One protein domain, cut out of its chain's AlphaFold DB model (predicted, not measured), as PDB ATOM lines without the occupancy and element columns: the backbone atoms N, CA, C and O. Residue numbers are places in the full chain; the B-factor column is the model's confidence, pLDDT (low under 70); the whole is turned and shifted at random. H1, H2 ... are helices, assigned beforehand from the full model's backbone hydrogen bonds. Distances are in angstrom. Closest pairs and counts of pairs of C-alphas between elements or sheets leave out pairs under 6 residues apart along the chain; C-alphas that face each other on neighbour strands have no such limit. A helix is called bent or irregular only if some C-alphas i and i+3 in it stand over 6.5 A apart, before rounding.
ATOM      1  N   LEU A 184     207.284 148.824 215.924       90.12
ATOM      2  CA  LEU A 184     206.533 148.896 217.195       90.12
ATOM      3  C   LEU A 184     205.284 148.003 217.234       90.12
ATOM      4  O   LEU A 184     204.572 147.952 218.237       90.12
ATOM      5  N   GLN A 185     204.979 147.336 216.126       89.00
ATOM      6  CA  GLN A 185     203.891 146.394 215.983       89.00
ATOM      7  C   GLN A 185     204.468 145.006 215.633       89.00
ATOM      8  O   GLN A 185     204.274 144.541 214.505       89.00
ATOM      9  N   PRO A 186     205.160 144.335 216.578       86.19
ATOM     10  CA  PRO A 186     205.965 143.148 216.302       86.19
ATOM     11  C   PRO A 186     205.089 142.019 215.760       86.19
ATOM     12  O   PRO A 186     203.980 141.796 216.255       86.19
ATOM     13  N   LYS A 187     205.583 141.318 214.738       86.06
ATOM     14  CA  LYS A 187     204.895 140.183 214.095       86.06
ATOM     15  C   LYS A 187     205.535 138.831 214.393       86.06
ATOM     16  O   LYS A 187     204.955 137.795 214.083       86.06
ATOM     17  N   ASN A 188     206.745 138.832 214.938       80.56
ATOM     18  CA  ASN A 188     207.513 137.636 215.253       80.56
ATOM     19  C   ASN A 188     208.397 137.882 216.484       80.56
ATOM     20  O   ASN A 188     208.526 139.011 216.963       80.56
ATOM     21  N   TYR A 189     209.018 136.812 216.982       78.69
ATOM     22  CA  TYR A 189     209.850 136.864 218.183       78.69
ATOM     23  C   TYR A 189     211.053 137.806 218.041       78.69
ATOM     24  O   TYR A 189     211.365 138.536 218.975       78.69
ATOM     25  N   ARG A 190     211.698 137.854 216.867       82.12
ATOM     26  CA  ARG A 190     212.842 138.749 216.634       82.12
ATOM     27  C   ARG A 190     212.442 140.219 216.782       82.12
ATOM     28  O   ARG A 190     213.088 140.950 217.519       82.12
ATOM     29  N   GLU A 191     211.344 140.634 216.153       86.50
ATOM     30  CA  GLU A 191     210.825 142.006 216.279       86.50
ATOM     31  C   GLU A 191     210.403 142.342 217.716       86.50
ATOM     32  O   GLU A 191     210.548 143.478 218.161       86.50
ATOM     33  N   TYR A 192     209.909 141.356 218.471       84.81
ATOM     34  CA  TYR A 192     209.613 141.538 219.892       84.81
ATOM     35  C   TYR A 192     210.885 141.829 220.709       84.81
ATOM     36  O   TYR A 192     210.888 142.741 221.538       84.81
ATOM     37  N   ILE A 193     211.980 141.107 220.442       83.25
ATOM     38  CA  ILE A 193     213.281 141.362 221.080       83.25
ATOM     39  C   ILE A 193     213.799 142.761 220.738       83.25
ATOM     40  O   ILE A 193     214.250 143.478 221.629       83.25
ATOM     41  N   GLU A 194     213.667 143.203 219.490       88.25
ATOM     42  CA  GLU A 194     214.087 144.544 219.066       88.25
ATOM     43  C   GLU A 194     213.327 145.664 219.791       88.25
ATOM     44  O   GLU A 194     213.927 146.658 220.205       88.25
ATOM     45  N   ILE A 195     212.019 145.501 220.008       91.56
ATOM     46  CA  ILE A 195     211.233 146.443 220.819       91.56
ATOM     47  C   ILE A 195     211.712 146.451 222.258       91.56
ATOM     48  O   ILE A 195     211.818 147.521 222.856       91.56
ATOM     49  N   TRP A 196     212.020 145.286 222.820       87.88
ATOM     50  CA  TRP A 196     212.554 145.248 224.169       87.88
ATOM     51  C   TRP A 196     213.901 145.965 224.266       87.88
ATOM     52  O   TRP A 196     214.095 146.760 225.179       87.88
ATOM     53  N   MET A 197     214.800 145.771 223.299       88.69
ATOM     54  CA  MET A 197     216.069 146.504 223.232       88.69
ATOM     55  C   MET A 197     215.845 148.019 223.162       88.69
ATOM     56  O   MET A 197     216.539 148.777 223.839       88.69
ATOM     57  N   LEU A 198     214.839 148.463 222.402       94.44
ATOM     58  CA  LEU A 198     214.446 149.868 222.338       94.44
ATOM     59  C   LEU A 198     213.923 150.390 223.685       94.44
ATOM     60  O   LEU A 198     214.336 151.464 224.126       94.44
ATOM     61  N   ILE A 199     213.049 149.632 224.356       93.81
ATOM     62  CA  ILE A 199     212.548 149.953 225.703       93.81
ATOM     63  C   ILE A 199     213.717 150.046 226.686       93.81
ATOM     64  O   ILE A 199     213.778 150.998 227.456       93.81
ATOM     65  N   SER A 200     214.667 149.109 226.639       90.88
ATOM     66  CA  SER A 200     215.874 149.109 227.471       90.88
ATOM     67  C   SER A 200     216.773 150.321 227.226       90.88
ATOM     68  O   SER A 200     217.329 150.873 228.178       90.88
ATOM     69  N   GLY A 201     216.928 150.745 225.969       92.00
ATOM     70  CA  GLY A 201     217.672 151.954 225.617       92.00
ATOM     71  C   GLY A 201     216.987 153.210 226.156       92.00
ATOM     72  O   GLY A 201     217.612 154.004 226.858       92.00
ATOM     73  N   TYR A 202     215.677 153.350 225.927       96.00
ATOM     74  CA  TYR A 202     214.914 154.475 226.466       96.00
ATOM     75  C   TYR A 202     214.864 154.463 227.994       96.00
ATOM     76  O   TYR A 202     215.047 155.508 228.594       96.00
ATOM     77  N   ALA A 203     214.725 153.314 228.656       93.75
ATOM     78  CA  ALA A 203     214.706 153.239 230.117       93.75
ATOM     79  C   ALA A 203     215.975 153.830 230.760       93.75
ATOM     80  O   ALA A 203     215.918 154.337 231.874       93.75
ATOM     81  N   GLN A 204     217.110 153.783 230.057       89.44
ATOM     82  CA  GLN A 204     218.382 154.343 230.517       89.44
ATOM     83  C   GLN A 204     218.566 155.834 230.194       89.44
ATOM     84  O   GLN A 204     219.367 156.501 230.846       89.44
ATOM     85  N   VAL A 205     217.872 156.349 229.177       93.50
ATOM     86  CA  VAL A 205     218.078 157.702 228.630       93.50
ATOM     87  C   VAL A 205     216.899 158.625 228.942       93.50
ATOM     88  O   VAL A 205     217.086 159.733 229.441       93.50
ATOM     89  N   ASP A 206     215.690 158.153 228.655       94.75
ATOM     90  CA  ASP A 206     214.414 158.853 228.768       94.75
ATOM     91  C   ASP A 206     213.288 157.837 229.063       94.75
ATOM     92  O   ASP A 206     212.634 157.291 228.163       94.75
ATOM     93  N   ALA A 207     213.080 157.552 230.352       94.50
ATOM     94  CA  ALA A 207     212.085 156.581 230.805       94.50
ATOM     95  C   ALA A 207     210.646 156.968 230.410       94.50
ATOM     96  O   ALA A 207     209.821 156.082 230.179       94.50
ATOM     97  N   GLU A 208     210.351 158.263 230.241       95.25
ATOM     98  CA  GLU A 208     209.027 158.735 229.815       95.25
ATOM     99  C   GLU A 208     208.652 158.228 228.424       95.25
ATOM    100  O   GLU A 208     207.477 157.973 228.150       95.25
ATOM    101  N   LYS A 209     209.642 157.993 227.558       96.12
ATOM    102  CA  LYS A 209     209.428 157.369 226.247       96.12
ATOM    103  C   LYS A 209     209.401 155.853 226.286       96.12
ATOM    104  O   LYS A 209     208.727 155.243 225.457       96.12
ATOM    105  N   ALA A 210     210.081 155.236 227.248       95.31
ATOM    106  CA  ALA A 210     210.051 153.788 227.416       95.31
ATOM    107  C   ALA A 210     208.656 153.293 227.830       95.31
ATOM    108  O   ALA A 210     208.182 152.280 227.312       95.31
ATOM    109  N   PHE A 211     207.973 154.016 228.726       95.88
ATOM    110  CA  PHE A 211     206.694 153.575 229.289       95.88
ATOM    111  C   PHE A 211     205.576 153.355 228.250       95.88
ATOM    112  O   PHE A 211     204.984 152.274 228.275       95.88
ATOM    113  N   PRO A 212     205.272 154.287 227.320       95.88
ATOM    114  CA  PRO A 212     204.237 154.068 226.303       95.88
ATOM    115  C   PRO A 212     204.548 152.902 225.354       95.88
ATOM    116  O   PRO A 212     203.640 152.186 224.920       95.88
ATOM    117  N   ILE A 213     205.831 152.688 225.041       95.25
ATOM    118  CA  ILE A 213     206.273 151.581 224.183       95.25
ATOM    119  C   ILE A 213     206.068 150.252 224.915       95.25
ATOM    120  O   ILE A 213     205.463 149.328 224.366       95.25
ATOM    121  N   LEU A 214     206.508 150.167 226.173       92.38
ATOM    122  CA  LEU A 214     206.322 148.988 227.014       92.38
ATOM    123  C   LEU A 214     204.838 148.674 227.226       92.38
ATOM    124  O   LEU A 214     204.430 147.527 227.096       92.38
ATOM    125  N   GLU A 215     204.013 149.689 227.473       92.44
ATOM    126  CA  GLU A 215     202.565 149.538 227.597       92.44
ATOM    127  C   GLU A 215     201.928 148.925 226.343       92.44
ATOM    128  O   GLU A 215     201.218 147.924 226.434       92.44
ATOM    129  N   THR A 216     202.228 149.485 225.169       92.25
ATOM    130  CA  THR A 216     201.724 148.966 223.886       92.25
ATOM    131  C   THR A 216     202.186 147.528 223.644       92.25
ATOM    132  O   THR A 216     201.441 146.699 223.120       92.25
ATOM    133  N   THR A 217     203.411 147.214 224.067       88.38
ATOM    134  CA  THR A 217     203.992 145.871 223.966       88.38
ATOM    135  C   THR A 217     203.268 144.876 224.874       88.38
ATOM    136  O   THR A 217     202.973 143.769 224.432       88.38
ATOM    137  N   VAL A 218     202.912 145.270 226.104       88.44
ATOM    138  CA  VAL A 218     202.143 144.429 227.039       88.44
ATOM    139  C   VAL A 218     200.760 144.092 226.480       88.44
ATOM    140  O   VAL A 218     200.365 142.930 226.537       88.44
ATOM    141  N   PHE A 219     200.051 145.052 225.875       89.25
ATOM    142  CA  PHE A 219     198.743 144.774 225.261       89.25
ATOM    143  C   PHE A 219     198.830 143.701 224.171       89.25
ATOM    144  O   PHE A 219     198.057 142.752 224.159       89.25
ATOM    145  N   ARG A 220     199.835 143.789 223.303       85.50
ATOM    146  CA  ARG A 220     200.059 142.793 222.242       85.50
ATOM    147  C   ARG A 220     200.503 141.440 222.783       85.50
ATOM    148  O   ARG A 220     200.199 140.391 222.210       85.50
ATOM    149  N   LEU A 221     201.246 141.462 223.883       82.62
ATOM    150  CA  LEU A 221     201.661 140.252 224.564       82.62
ATOM    151  C   LEU A 221     200.449 139.520 225.159       82.62
ATOM    152  O   LEU A 221     200.417 138.296 225.083       82.62
ATOM    153  N   ASN A 222     199.422 140.224 225.648       84.38
ATOM    154  CA  ASN A 222     198.178 139.585 226.096       84.38
ATOM    155  C   ASN A 222     197.481 138.813 224.965       84.38
ATOM    156  O   ASN A 222     197.112 137.656 225.170       84.38
ATOM    157  N   ASP A 223     197.362 139.406 223.769       86.75
ATOM    158  CA  ASP A 223     196.772 138.736 222.599       86.75
ATOM    159  C   ASP A 223     197.560 137.474 222.232       86.75
ATOM    160  O   ASP A 223     196.995 136.398 222.020       86.75
ATOM    161  N   THR A 224     198.888 137.602 222.205       81.25
ATOM    162  CA  THR A 224     199.802 136.505 221.865       81.25
ATOM    163  C   THR A 224     199.711 135.371 222.882       81.25
ATOM    164  O   THR A 224     199.577 134.211 222.496       81.25
ATOM    165  N   ILE A 225     199.740 135.691 224.180       80.25
ATOM    166  CA  ILE A 225     199.619 134.699 225.252       80.25
ATOM    167  C   ILE A 225     198.242 134.032 225.198       80.25
ATOM    168  O   ILE A 225     198.150 132.819 225.335       80.25
ATOM    169  N   SER A 226     197.171 134.785 224.956       83.25
ATOM    170  CA  SER A 226     195.816 134.231 224.866       83.25
ATOM    171  C   SER A 226     195.650 133.282 223.680       83.25
ATOM    172  O   SER A 226     195.026 132.231 223.811       83.25
ATOM    173  N   ALA A 227     196.220 133.623 222.522       84.00
ATOM    174  CA  ALA A 227     196.250 132.732 221.366       84.00
ATOM    175  C   ALA A 227     197.078 131.473 221.652       84.00
ATOM    176  O   ALA A 227     196.635 130.368 221.339       84.00
ATOM    177  N   PHE A 228     198.237 131.637 222.294       76.69
ATOM    178  CA  PHE A 228     199.067 130.521 222.732       76.69
ATOM    179  C   PHE A 228     198.306 129.599 223.683       76.69
ATOM    180  O   PHE A 228     198.343 128.393 223.483       76.69
ATOM    181  N   VAL A 229     197.565 130.144 224.654       77.31
ATOM    182  CA  VAL A 229     196.787 129.333 225.596       77.31
ATOM    183  C   VAL A 229     195.747 128.486 224.882       77.31
ATOM    184  O   VAL A 229     195.704 127.285 225.097       77.31
ATOM    185  N   LYS A 230     194.971 129.069 223.967       81.44
ATOM    186  CA  LYS A 230     193.952 128.321 223.209       81.44
ATOM    187  C   LYS A 230     194.543 127.175 222.392       81.44
ATOM    188  O   LYS A 230     193.942 126.113 222.284       81.44
ATOM    189  N   VAL A 231     195.699 127.409 221.768       74.69
ATOM    190  CA  VAL A 231     196.407 126.357 221.026       74.69
ATOM    191  C   VAL A 231     196.954 125.317 221.995       74.69
ATOM    192  O   VAL A 231     196.799 124.128 221.744       74.69
ATOM    193  N   GLY A 232     197.546 125.769 223.101       70.31
ATOM    194  CA  GLY A 232     198.078 124.945 224.177       70.31
ATOM    195  C   GLY A 232     197.031 123.991 224.740       70.31
ATOM    196  O   GLY A 232     197.264 122.799 224.692       70.31
ATOM    197  N   GLU A 233     195.848 124.467 225.135       73.38
ATOM    198  CA  GLU A 233     194.742 123.625 225.634       73.38
ATOM    199  C   GLU A 233     194.320 122.535 224.643       73.38
ATOM    200  O   GLU A 233     193.873 121.462 225.037       73.38
ATOM    201  N   PHE A 234     194.431 122.805 223.339       72.88
ATOM    202  CA  PHE A 234     194.076 121.832 222.312       72.88
ATOM    203  C   PHE A 234     195.147 120.747 222.127       72.88
ATOM    204  O   PHE A 234     194.809 119.597 221.847       72.88
ATOM    205  N   ILE A 235     196.430 121.108 222.235       72.06
ATOM    206  CA  ILE A 235     197.556 120.182 222.021       72.06
ATOM    207  C   ILE A 235     197.996 119.471 223.305       72.06
ATOM    208  O   ILE A 235     198.526 118.362 223.242       72.06
ATOM    209  N   ASP A 236     197.778 120.098 224.456       67.38
ATOM    210  CA  ASP A 236     198.177 119.642 225.780       67.38
ATOM    211  C   ASP A 236     197.079 118.780 226.402       67.38
ATOM    212  O   ASP A 236     196.365 119.164 227.325       67.38
ATOM    213  N   VAL A 237     196.920 117.585 225.840       65.75
ATOM    214  CA  VAL A 237     195.875 116.635 226.249       65.75
ATOM    215  C   VAL A 237     196.086 116.135 227.686       65.75
ATOM    216  O   VAL A 237     195.136 115.669 228.315       65.75
ATOM    217  N   SER A 238     197.315 116.211 228.208       68.75
ATOM    218  CA  SER A 238     197.657 115.826 229.580       68.75
ATOM    219  C   SER A 238     197.436 116.937 230.612       68.75
ATOM    220  O   SER A 238     197.335 116.618 231.796       68.75
ATOM    221  N   GLY A 239     197.293 118.198 230.187       67.00
ATOM    222  CA  GLY A 239     197.125 119.352 231.077       67.00
ATOM    223  C   GLY A 239     198.420 119.789 231.773       67.00
ATOM    224  O   GLY A 239     198.379 120.423 232.829       67.00
ATOM    225  N   ASP A 240     199.582 119.431 231.219       65.12
ATOM    226  CA  ASP A 240     200.888 119.683 231.841       65.12
ATOM    227  C   ASP A 240     201.368 121.132 231.633       65.12
ATOM    228  O   ASP A 240     202.091 121.715 232.447       65.12
ATOM    229  N   MET A 241     200.972 121.758 230.529       62.97
ATOM    230  CA  MET A 241     201.250 123.151 230.196       62.97
ATOM    231  C   MET A 241     200.108 124.086 230.582       62.97
ATOM    232  O   MET A 241     200.360 125.198 231.065       62.97
ATOM    233  N   ILE A 242     198.873 123.649 230.358       69.19
ATOM    234  CA  ILE A 242     197.660 124.427 230.546       69.19
ATOM    235  C   ILE A 242     196.582 123.523 231.122       69.19
ATOM    236  O   ILE A 242     196.129 122.584 230.484       69.19
ATOM    237  N   ASP A 243     196.137 123.868 232.322       75.62
ATOM    238  CA  ASP A 243     195.093 123.142 233.038       75.62
ATOM    239  C   ASP A 243     194.018 124.143 233.447       75.62
ATOM    240  O   ASP A 243     194.341 125.234 233.926       75.62
ATOM    241  N   ASP A 244     192.754 123.803 233.194       72.75
ATOM    242  CA  ASP A 244     191.591 124.675 233.404       72.75
ATOM    243  C   ASP A 244     191.758 126.100 232.832       72.75
ATOM    244  O   ASP A 244     191.291 127.095 233.395       72.75
ATOM    245  N   GLY A 245     192.447 126.211 231.695       68.69
ATOM    246  CA  GLY A 245     192.708 127.482 231.034       68.69
ATOM    247  C   GLY A 245     193.607 128.426 231.811       68.69
ATOM    248  O   GLY A 245     193.570 129.625 231.532       68.69
ATOM    249  N   GLU A 246     194.432 127.913 232.730       67.94
ATOM    250  CA  GLU A 246     195.530 128.598 233.415       67.94
ATOM    251  C   GLU A 246     196.884 128.038 232.969       67.94
ATOM    252  O   GLU A 246     197.075 126.823 232.883       67.94
ATOM    253  N   ILE A 247     197.857 128.923 232.719       69.94
ATOM    254  CA  ILE A 247     199.211 128.471 232.403       69.94
ATOM    255  C   ILE A 247     199.854 127.965 233.692       69.94
ATOM    256  O   ILE A 247     200.013 128.724 234.654       69.94
ATOM    257  N   GLN A 248     200.265 126.700 233.697       64.00
ATOM    258  CA  GLN A 248     200.855 126.094 234.882       64.00
ATOM    259  C   GLN A 248     202.207 126.741 235.221       64.00
ATOM    260  O   GLN A 248     203.054 127.025 234.359       64.00
ATOM    261  N   VAL A 249     202.401 127.018 236.515       53.09
ATOM    262  CA  VAL A 249     203.588 127.693 237.060       53.09
ATOM    263  C   VAL A 249     204.794 126.750 236.950       53.09
ATOM    264  O   VAL A 249     205.063 125.954 237.839       53.09
ATOM    265  N   GLY A 250     205.504 126.830 235.823       49.84
ATOM    266  CA  GLY A 250     206.636 125.961 235.467       49.84
ATOM    267  C   GLY A 250     206.739 125.760 233.956       49.84
ATOM    268  O   GLY A 250     207.818 125.885 233.383       49.84
ATOM    269  N   SER A 251     205.586 125.632 233.303       52.69
ATOM    270  CA  SER A 251     205.443 125.495 231.850       52.69
ATOM    271  C   SER A 251     205.627 126.839 231.141       52.69
ATOM    272  O   SER A 251     206.297 126.926 230.114       52.69
ATOM    273  N   PHE A 252     205.181 127.933 231.774       44.47
ATOM    274  CA  PHE A 252     205.630 129.279 231.405       44.47
ATOM    275  C   PHE A 252     207.134 129.445 231.720       44.47
ATOM    276  O   PHE A 252     207.890 129.947 230.894       44.47
ATOM    277  N   GLY A 253     207.596 128.987 232.891       43.47
ATOM    278  CA  GLY A 253     208.895 129.321 233.504       43.47
ATOM    279  C   GLY A 253     210.151 128.574 233.023       43.47
ATOM    280  O   GLY A 253     211.254 129.047 233.296       43.47
ATOM    281  N   GLY A 254     210.024 127.437 232.335       43.00
ATOM    282  CA  GLY A 254     211.148 126.517 232.102       43.00
ATOM    283  C   GLY A 254     212.122 126.933 230.995       43.00
ATOM    284  O   GLY A 254     213.331 126.970 231.224       43.00
ATOM    285  N   GLU A 255     211.602 127.312 229.822       42.34
ATOM    286  CA  GLU A 255     212.419 127.683 228.651       42.34
ATOM    287  C   GLU A 255     211.869 128.855 227.840       42.34
ATOM    288  O   GLU A 255     212.658 129.643 227.339       42.34
ATOM    289  N   MET A 256     210.550 129.053 227.734       40.88
ATOM    290  CA  MET A 256     210.009 130.197 226.986       40.88
ATOM    291  C   MET A 256     210.132 131.491 227.786       40.88
ATOM    292  O   MET A 256     210.622 132.486 227.270       40.88
ATOM    293  N   THR A 257     209.780 131.480 229.073       43.16
ATOM    294  CA  THR A 257     210.020 132.627 229.962       43.16
ATOM    295  C   THR A 257     211.486 132.721 230.354       43.16
ATOM    296  O   THR A 257     211.962 133.814 230.592       43.16
ATOM    297  N   ARG A 258     212.249 131.625 230.362       46.81
ATOM    298  CA  ARG A 258     213.707 131.662 230.572       46.81
ATOM    299  C   ARG A 258     214.468 132.097 229.318       46.81
ATOM    300  O   ARG A 258     215.514 132.707 229.429       46.81
ATOM    301  N   GLY A 259     213.931 131.832 228.136       46.66
ATOM    302  CA  GLY A 259     214.434 132.277 226.842       46.66
ATOM    303  C   GLY A 259     214.021 133.712 226.562       46.66
ATOM    304  O   GLY A 259     214.858 134.495 226.145       46.66
ATOM    305  N   MET A 260     212.790 134.102 226.902       45.88
ATOM    306  CA  MET A 260     212.333 135.489 226.937       45.88
ATOM    307  C   MET A 260     213.078 136.217 228.060       45.88
ATOM    308  O   MET A 260     214.066 136.860 227.771       45.88
ATOM    309  N   LEU A 261     212.760 136.036 229.342       45.56
ATOM    310  CA  LEU A 261     213.425 136.736 230.458       45.56
ATOM    311  C   LEU A 261     214.945 136.513 230.571       45.56
ATOM    312  O   LEU A 261     215.618 137.363 231.138       45.56
ATOM    313  N   GLY A 262     215.506 135.411 230.065       40.12
ATOM    314  CA  GLY A 262     216.957 135.163 230.074       40.12
ATOM    315  C   GLY A 262     217.698 135.627 228.817       40.12
ATOM    316  O   GLY A 262     218.856 136.013 228.945       40.12
ATOM    317  N   SER A 263     217.060 135.714 227.635       39.69
ATOM    318  CA  SER A 263     217.585 136.589 226.558       39.69
ATOM    319  C   SER A 263     217.449 138.057 226.955       39.69
ATOM    320  O   SER A 263     218.313 138.878 226.655       39.69
ATOM    321  N   LEU A 264     216.437 138.360 227.766       43.16
ATOM    322  CA  LEU A 264     216.334 139.571 228.548       43.16
ATOM    323  C   LEU A 264     217.191 139.499 229.821       43.16
ATOM    324  O   LEU A 264     216.792 140.035 230.845       43.16
ATOM    325  N   GLY A 265     218.409 138.952 229.785       39.72
ATOM    326  CA  GLY A 265     219.424 139.200 230.826       39.72
ATOM    327  C   GLY A 265     219.703 140.703 231.070       39.72
ATOM    328  O   GLY A 265     220.406 141.059 232.008       39.72
ATOM    329  N   ALA A 266     219.102 141.582 230.253       45.78
ATOM    330  CA  ALA A 266     218.958 143.033 230.390       45.78
ATOM    331  C   ALA A 266     217.611 143.518 231.013       45.78
ATOM    332  O   ALA A 266     217.355 144.721 231.071       45.78
ATOM    333  N   SER A 267     216.710 142.630 231.448       55.84
ATOM    334  CA  SER A 267     215.387 142.960 232.013       55.84
ATOM    335  C   SER A 267     215.483 143.462 233.441       55.84
ATOM    336  O   SER A 267     214.805 144.433 233.749       55.84
ATOM    337  N   ASP A 268     216.354 142.894 234.279       64.38
ATOM    338  CA  ASP A 268     216.524 143.366 235.657       64.38
ATOM    339  C   ASP A 268     216.977 144.835 235.665       64.38
ATOM    340  O   ASP A 268     216.383 145.646 236.366       64.38
ATOM    341  N   SER A 269     217.945 145.222 234.822       75.88
ATOM    342  CA  SER A 269     218.379 146.622 234.704       75.88
ATOM    343  C   SER A 269     217.325 147.515 234.054       75.88
ATOM    344  O   SER A 269     217.134 148.638 234.497       75.88
ATOM    345  N   THR A 270     216.597 147.031 233.047       84.31
ATOM    346  CA  THR A 270     215.523 147.805 232.401       84.31
ATOM    347  C   THR A 270     214.378 148.075 233.366       84.31
ATOM    348  O   THR A 270     213.978 149.219 233.552       84.31
ATOM    349  N   VAL A 271     213.873 147.026 234.013       85.62
ATOM    350  CA  VAL A 271     212.805 147.107 235.007       85.62
ATOM    351  C   VAL A 271     213.267 147.925 236.203       85.62
ATOM    352  O   VAL A 271     212.491 148.738 236.691       85.62
ATOM    353  N   LYS A 272     214.528 147.782 236.630       85.56
ATOM    354  CA  LYS A 272     215.127 148.631 237.660       85.56
ATOM    355  C   LYS A 272     215.132 150.091 237.232       85.56
ATOM    356  O   LYS A 272     214.583 150.901 237.951       85.56
ATOM    357  N   ASN A 273     215.672 150.431 236.065       88.75
ATOM    358  CA  ASN A 273     215.734 151.814 235.590       88.75
ATOM    359  C   ASN A 273     214.339 152.439 235.474       88.75
ATOM    360  O   ASN A 273     214.137 153.571 235.903       88.75
ATOM    361  N   LEU A 274     213.362 151.685 234.966       91.19
ATOM    362  CA  LEU A 274     211.962 152.108 234.934       91.19
ATOM    363  C   LEU A 274     211.401 152.297 236.343       91.19
ATOM    364  O   LEU A 274     210.726 153.284 236.605       91.19
ATOM    365  N   ALA A 275     211.692 151.383 237.263       90.00
ATOM    366  CA  ALA A 275     211.207 151.448 238.629       90.00
ATOM    367  C   ALA A 275     211.885 152.548 239.463       90.00
ATOM    368  O   ALA A 275     211.237 153.151 240.311       90.00
ATOM    369  N   THR A 276     213.157 152.841 239.211       89.81
ATOM    370  CA  THR A 276     213.887 153.975 239.781       89.81
ATOM    371  C   THR A 276     213.341 155.289 239.225       89.81
ATOM    372  O   THR A 276     213.201 156.249 239.976       89.81
ATOM    373  N   ALA A 277     213.004 155.335 237.931       91.81
ATOM    374  CA  ALA A 277     212.404 156.511 237.306       91.81
ATOM    375  C   ALA A 277     210.967 156.760 237.797       91.81
ATOM    376  O   ALA A 277     210.630 157.876 238.178       91.81
ATOM    377  N   ASP A 278     210.129 155.722 237.806       93.19
ATOM    378  CA  ASP A 278     208.765 155.751 238.325       93.19
ATOM    379  C   ASP A 278     208.327 154.341 238.767       93.19
ATOM    380  O   ASP A 278     207.809 153.521 237.993       93.19
ATOM    381  N   PHE A 279     208.521 154.057 240.057       89.81
ATOM    382  CA  PHE A 279     208.149 152.780 240.672       89.81
ATOM    383  C   PHE A 279     206.654 152.495 240.542       89.81
ATOM    384  O   PHE A 279     206.242 151.352 240.333       89.81
ATOM    385  N   THR A 280     205.829 153.535 240.648       87.94
ATOM    386  CA  THR A 280     204.373 153.405 240.638       87.94
ATOM    387  C   THR A 280     203.886 153.020 239.251       87.94
ATOM    388  O   THR A 280     203.088 152.088 239.118       87.94
ATOM    389  N   ARG A 281     204.393 153.684 238.213       92.75
ATOM    390  CA  ARG A 281     204.063 153.386 236.819       92.75
ATOM    391  C   ARG A 281     204.621 152.042 236.379       92.75
ATOM    392  O   ARG A 281     203.920 151.272 235.729       92.75
ATOM    393  N   THR A 282     205.820 151.695 236.829       88.19
ATOM    394  CA  THR A 282     206.392 150.364 236.606       88.19
ATOM    395  C   THR A 282     205.504 149.293 237.241       88.19
ATOM    396  O   THR A 282     205.045 148.378 236.560       88.19
ATOM    397  N   LYS A 283     205.143 149.442 238.523       87.69
ATOM    398  CA  LYS A 283     204.217 148.535 239.219       87.69
ATOM    399  C   LYS A 283     202.855 148.460 238.526       87.69
ATOM    400  O   LYS A 283     202.285 147.371 238.444       87.69
ATOM    401  N   SER A 284     202.317 149.576 238.034       88.50
ATOM    402  CA  SER A 284     200.994 149.614 237.400       88.50
ATOM    403  C   SER A 284     200.961 148.876 236.063       88.50
ATOM    404  O   SER A 284     199.962 148.215 235.776       88.50
ATOM    405  N   LEU A 285     202.062 148.883 235.304       89.12
ATOM    406  CA  LEU A 285     202.186 148.108 234.068       89.12
ATOM    407  C   LEU A 285     201.971 146.610 234.288       89.12
ATOM    408  O   LEU A 285     201.353 145.959 233.453       89.12
ATOM    409  N   THR A 286     202.377 146.064 235.437       85.50
ATOM    410  CA  THR A 286     202.134 144.640 235.737       85.50
ATOM    411  C   THR A 286     200.658 144.290 235.771       85.50
ATOM    412  O   THR A 286     200.284 143.173 235.435       85.50
ATOM    413  N   ASN A 287     199.795 145.236 236.146       88.75
ATOM    414  CA  ASN A 287     198.359 145.001 236.201       88.75
ATOM    415  C   ASN A 287     197.722 144.946 234.810       88.75
ATOM    416  O   ASN A 287     196.592 144.477 234.710       88.75
ATOM    417  N   LYS A 288     198.431 145.388 233.762       89.75
ATOM    418  CA  LYS A 288     197.957 145.343 232.372       89.75
ATOM    419  C   LYS A 288     198.063 143.953 231.754       89.75
ATOM    420  O   LYS A 288     197.452 143.717 230.721       89.75
ATOM    421  N   PHE A 289     198.772 143.025 232.397       86.56
ATOM    422  CA  PHE A 289     198.681 141.615 232.044       86.56
ATOM    423  C   PHE A 289     197.284 141.084 232.368       86.56
ATOM    424  O   PHE A 289     196.819 141.191 233.510       86.56
ATOM    425  N   GLU A 290     196.614 140.522 231.365       88.44
ATOM    426  CA  GLU A 290     195.237 140.023 231.483       88.44
ATOM    427  C   GLU A 290     195.160 138.772 232.357       88.44
ATOM    428  O   GLU A 290     194.280 138.653 233.213       88.44
ATOM    429  N   ARG A 291     196.146 137.889 232.205       82.50
ATOM    430  CA  ARG A 291     196.234 136.612 232.906       82.50
ATOM    431  C   ARG A 291     196.846 136.775 234.294       82.50
ATOM    432  O   ARG A 291     197.840 137.487 234.475       82.50
ATOM    433  N   GLN A 292     196.230 136.149 235.289       80.38
ATOM    434  CA  GLN A 292     196.547 136.351 236.703       80.38
ATOM    435  C   GLN A 292     197.959 135.873 237.054       80.38
ATOM    436  O   GLN A 292     198.706 136.590 237.719       80.38
ATOM    437  N   GLU A 293     198.347 134.715 236.546       70.06
ATOM    438  CA  GLU A 293     199.668 134.117 236.668       70.06
ATOM    439  C   GLU A 293     200.760 135.011 236.060       70.06
ATOM    440  O   GLU A 293     201.782 135.272 236.696       70.06
ATOM    441  N   VAL A 294     200.505 135.603 234.888       76.75
ATOM    442  CA  VAL A 294     201.452 136.508 234.214       76.75
ATOM    443  C   VAL A 294     201.578 137.828 234.977       76.75
ATOM    444  O   VAL A 294     202.680 138.336 235.189       76.75
ATOM    445  N   ARG A 295     200.459 138.358 235.478       81.12
ATOM    446  CA  ARG A 295     200.427 139.542 236.346       81.12
ATOM    447  C   ARG A 295     201.230 139.336 237.633       81.12
ATOM    448  O   ARG A 295     201.927 140.255 238.062       81.12
ATOM    449  N   ILE A 296     201.129 138.168 238.273       74.81
ATOM    450  CA  ILE A 296     201.886 137.839 239.495       74.81
ATOM    451  C   ILE A 296     203.384 137.750 239.181       74.81
ATOM    452  O   ILE A 296     204.182 138.372 239.882       74.81
ATOM    453  N   LEU A 297     203.763 137.068 238.094       73.62
ATOM    454  CA  LEU A 297     205.150 136.996 237.622       73.62
ATOM    455  C   LEU A 297     205.741 138.386 237.365       73.62
ATOM    456  O   LEU A 297     206.813 138.708 237.872       73.62
ATOM    457  N   ALA A 298     205.017 139.247 236.650       78.31
ATOM    458  CA  ALA A 298     205.458 140.608 236.366       78.31
ATOM    459  C   ALA A 298     205.645 141.441 237.643       78.31
ATOM    460  O   ALA A 298     206.623 142.180 237.767       78.31
ATOM    461  N   LYS A 299     204.743 141.291 238.624       79.44
ATOM    462  CA  LYS A 299     204.906 141.909 239.946       79.44
ATOM    463  C   LYS A 299     206.189 141.431 240.591       79.44
ATOM    464  O   LYS A 299     206.993 142.277 240.941       79.44
ATOM    465  N   MET A 300     206.427 140.125 240.671       72.56
ATOM    466  CA  MET A 300     207.654 139.576 241.259       72.56
ATOM    467  C   MET A 300     208.933 140.086 240.579       72.56
ATOM    468  O   MET A 300     209.921 140.314 241.271       72.56
ATOM    469  N   LEU A 301     208.918 140.338 239.266       75.38
ATOM    470  CA  LEU A 301     210.076 140.882 238.543       75.38
ATOM    471  C   LEU A 301     210.429 142.316 238.953       75.38
ATOM    472  O   LEU A 301     211.583 142.601 239.252       75.38
ATOM    473  N   ILE A 302     209.447 143.217 239.024       76.75
ATOM    474  CA  ILE A 302     209.664 144.610 239.479       76.75
ATOM    475  C   ILE A 302     210.232 144.644 240.872       76.75
ATOM    476  O   ILE A 302     211.162 145.360 241.221       76.75
ATOM    477  N   LEU A 303     209.581 143.847 241.674       75.75
ATOM    478  CA  LEU A 303     209.843 143.704 243.052       75.75
ATOM    479  C   LEU A 303     211.281 143.150 243.257       75.75
ATOM    480  O   LEU A 303     212.060 143.755 243.987       75.75
ATOM    481  N   ARG A 304     211.715 142.128 242.508       66.62
ATOM    482  CA  ARG A 304     213.123 141.685 242.442       66.62
ATOM    483  C   ARG A 304     214.075 142.810 242.020       66.62
ATOM    484  O   ARG A 304     215.115 142.986 242.648       66.62
ATOM    485  N   ALA A 305     213.723 143.571 240.990       74.44
ATOM    486  CA  ALA A 305     214.581 144.618 240.443       74.44
ATOM    487  C   ALA A 305     214.831 145.771 241.434       74.44
ATOM    488  O   ALA A 305     215.947 146.275 241.533       74.44
ATOM    489  N   VAL A 306     213.812 146.167 242.200       72.50
ATOM    490  CA  VAL A 306     213.883 147.304 243.136       72.50
ATOM    491  C   VAL A 306     214.487 146.907 244.469       72.50
ATOM    492  O   VAL A 306     215.216 147.674 245.092       72.50
ATOM    493  N   LEU A 307     214.224 145.692 244.937       68.75
ATOM    494  CA  LEU A 307     214.831 145.192 246.166       68.75
ATOM    495  C   LEU A 307     216.326 144.893 246.041       68.75
ATOM    496  O   LEU A 307     217.014 144.904 247.059       68.75
ATOM    497  N   ALA A 308     216.837 144.698 244.823       64.62
ATOM    498  CA  ALA A 308     218.247 144.412 244.562       64.62
ATOM    499  C   ALA A 308     219.221 145.555 244.943       64.62
ATOM    500  O   ALA A 308     220.431 145.366 244.906       64.62
ATOM    501  N   GLU A 309     218.740 146.742 245.330       51.53
ATOM    502  CA  GLU A 309     219.542 147.971 245.447       51.53
ATOM    503  C   GLU A 309     220.244 148.214 246.805       51.53
ATOM    504  O   GLU A 309     220.652 149.332 247.098       51.53
ATOM    505  N   LYS A 310     220.436 147.198 247.660       43.56
ATOM    506  CA  LYS A 310     221.196 147.364 248.925       43.56
ATOM    507  C   LYS A 310     222.362 146.391 249.139       43.56
ATOM    508  O   LYS A 310     222.832 146.267 250.265       43.56
ATOM    509  N   SER A 311     222.849 145.727 248.086       40.03
ATOM    510  CA  SER A 311     224.037 144.854 248.157       40.03
ATOM    511  C   SER A 311     225.347 145.484 247.656       40.03
ATOM    512  O   SER A 311     226.359 144.796 247.650       40.03
ATOM    513  N   GLU A 312     225.375 146.773 247.296       37.66
ATOM    514  CA  GLU A 312     226.626 147.515 247.051       37.66
ATOM    515  C   GLU A 312     226.892 148.504 248.201       37.66
ATOM    516  O   GLU A 312     226.694 149.712 248.080       37.66
ATOM    517  N   VAL A 313     227.315 147.987 249.360       32.50
ATOM    518  CA  VAL A 313     228.041 148.798 250.351       32.50
ATOM    519  C   VAL A 313     229.519 148.720 249.989       32.50
ATOM    520  O   VAL A 313     230.087 147.635 249.911       32.50
TER     521      VAL A 313
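Overview. This is residues 184 to 313 of the 317 residues of an uncharacterized protein of Acidobacteria bacterium (UniProt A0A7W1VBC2). Three helical layers are stacked: a hairpin of H1 and the much longer H2, then the shorter H4 and H5, then H6, which crosses H4 on the side away from the hairpin. H2 runs on past this stack, and the long link after it loops back to the small H3 near the beginning of H4. The printed part has 130 residues with six named helices, H1 to H6 in chain order, and no named strand; the class is all helix. The whole is compact, with a radius of gyration of the C-alphas of 15.2 A and spans of 49 by 34 by 23 A.

Arrangement. H1, residues 189 to 205, H2, residues 207 to 235, and H4, residues 267 to 277, form an up and down bundle, each running against the one before it. H1 and H2 are a hairpin at a shallow tilt of 26 degrees; H2 touches H1 with residues 209 to 217 alone, closest at the C-alphas of Ile 199 and Ala 210, 4.9 A. H1 touches H4 with residues 199 to 204 alone, the closest C-alphas being those of Ser 200 and Thr 270, 5.1 A. H3, residues 256 to 263, is close to H4 but not clearly touching it: C-alphas 261 and 267, the closest, are 6.7 A apart. H5, residues 279 to 286, touches H2, closest at the C-alphas of Leu 285 and Glu 215, 6.6 A. H6, residues 292 to 310, touches H4 about perpendicular, at 73 degrees, closest at the C-alphas of Ala 305 and Lys 272, 4.9 A. H5 and H6 are a second hairpin, with C-alphas 286 and 298 closest at 5.3 A. H6 and H2 are apart. Every O i to N i+4 pair is within hydrogen-bond range in H1, H3 and H4, against 22 of 25 in H2, 3 of 4 in H5 and 13 of 15 in H6.

Along the chain. H1 begins at C-alpha 189 (209.850, 136.864, 218.183) and is 24.7 A long. H2 measures 40.2 A and ends at C-alpha 235 (197.556, 120.182, 222.021). H3 measures 9.9 A, H4 14.9 A and H5 11.3 A. H6, 29.6 A, ends at C-alpha 310 (221.196, 147.364, 248.925); it is irregular, with C-alphas 307 and 310 7.3 A apart.

Size, cuts and confidence. The C-alphas farthest apart, those of Phe 234 and Val 313, are 51.6 A apart. The printed part has no cut. The link from H2 to H3 is long, 20 residues; the others are tight. Residues 254 to 259, of which 256 to 259 belong to H3, stand free. The mean pLDDT of the printed part is 75.5; residues 236 to 242, 245 to 268, 304 and 307 to 313 are under 70.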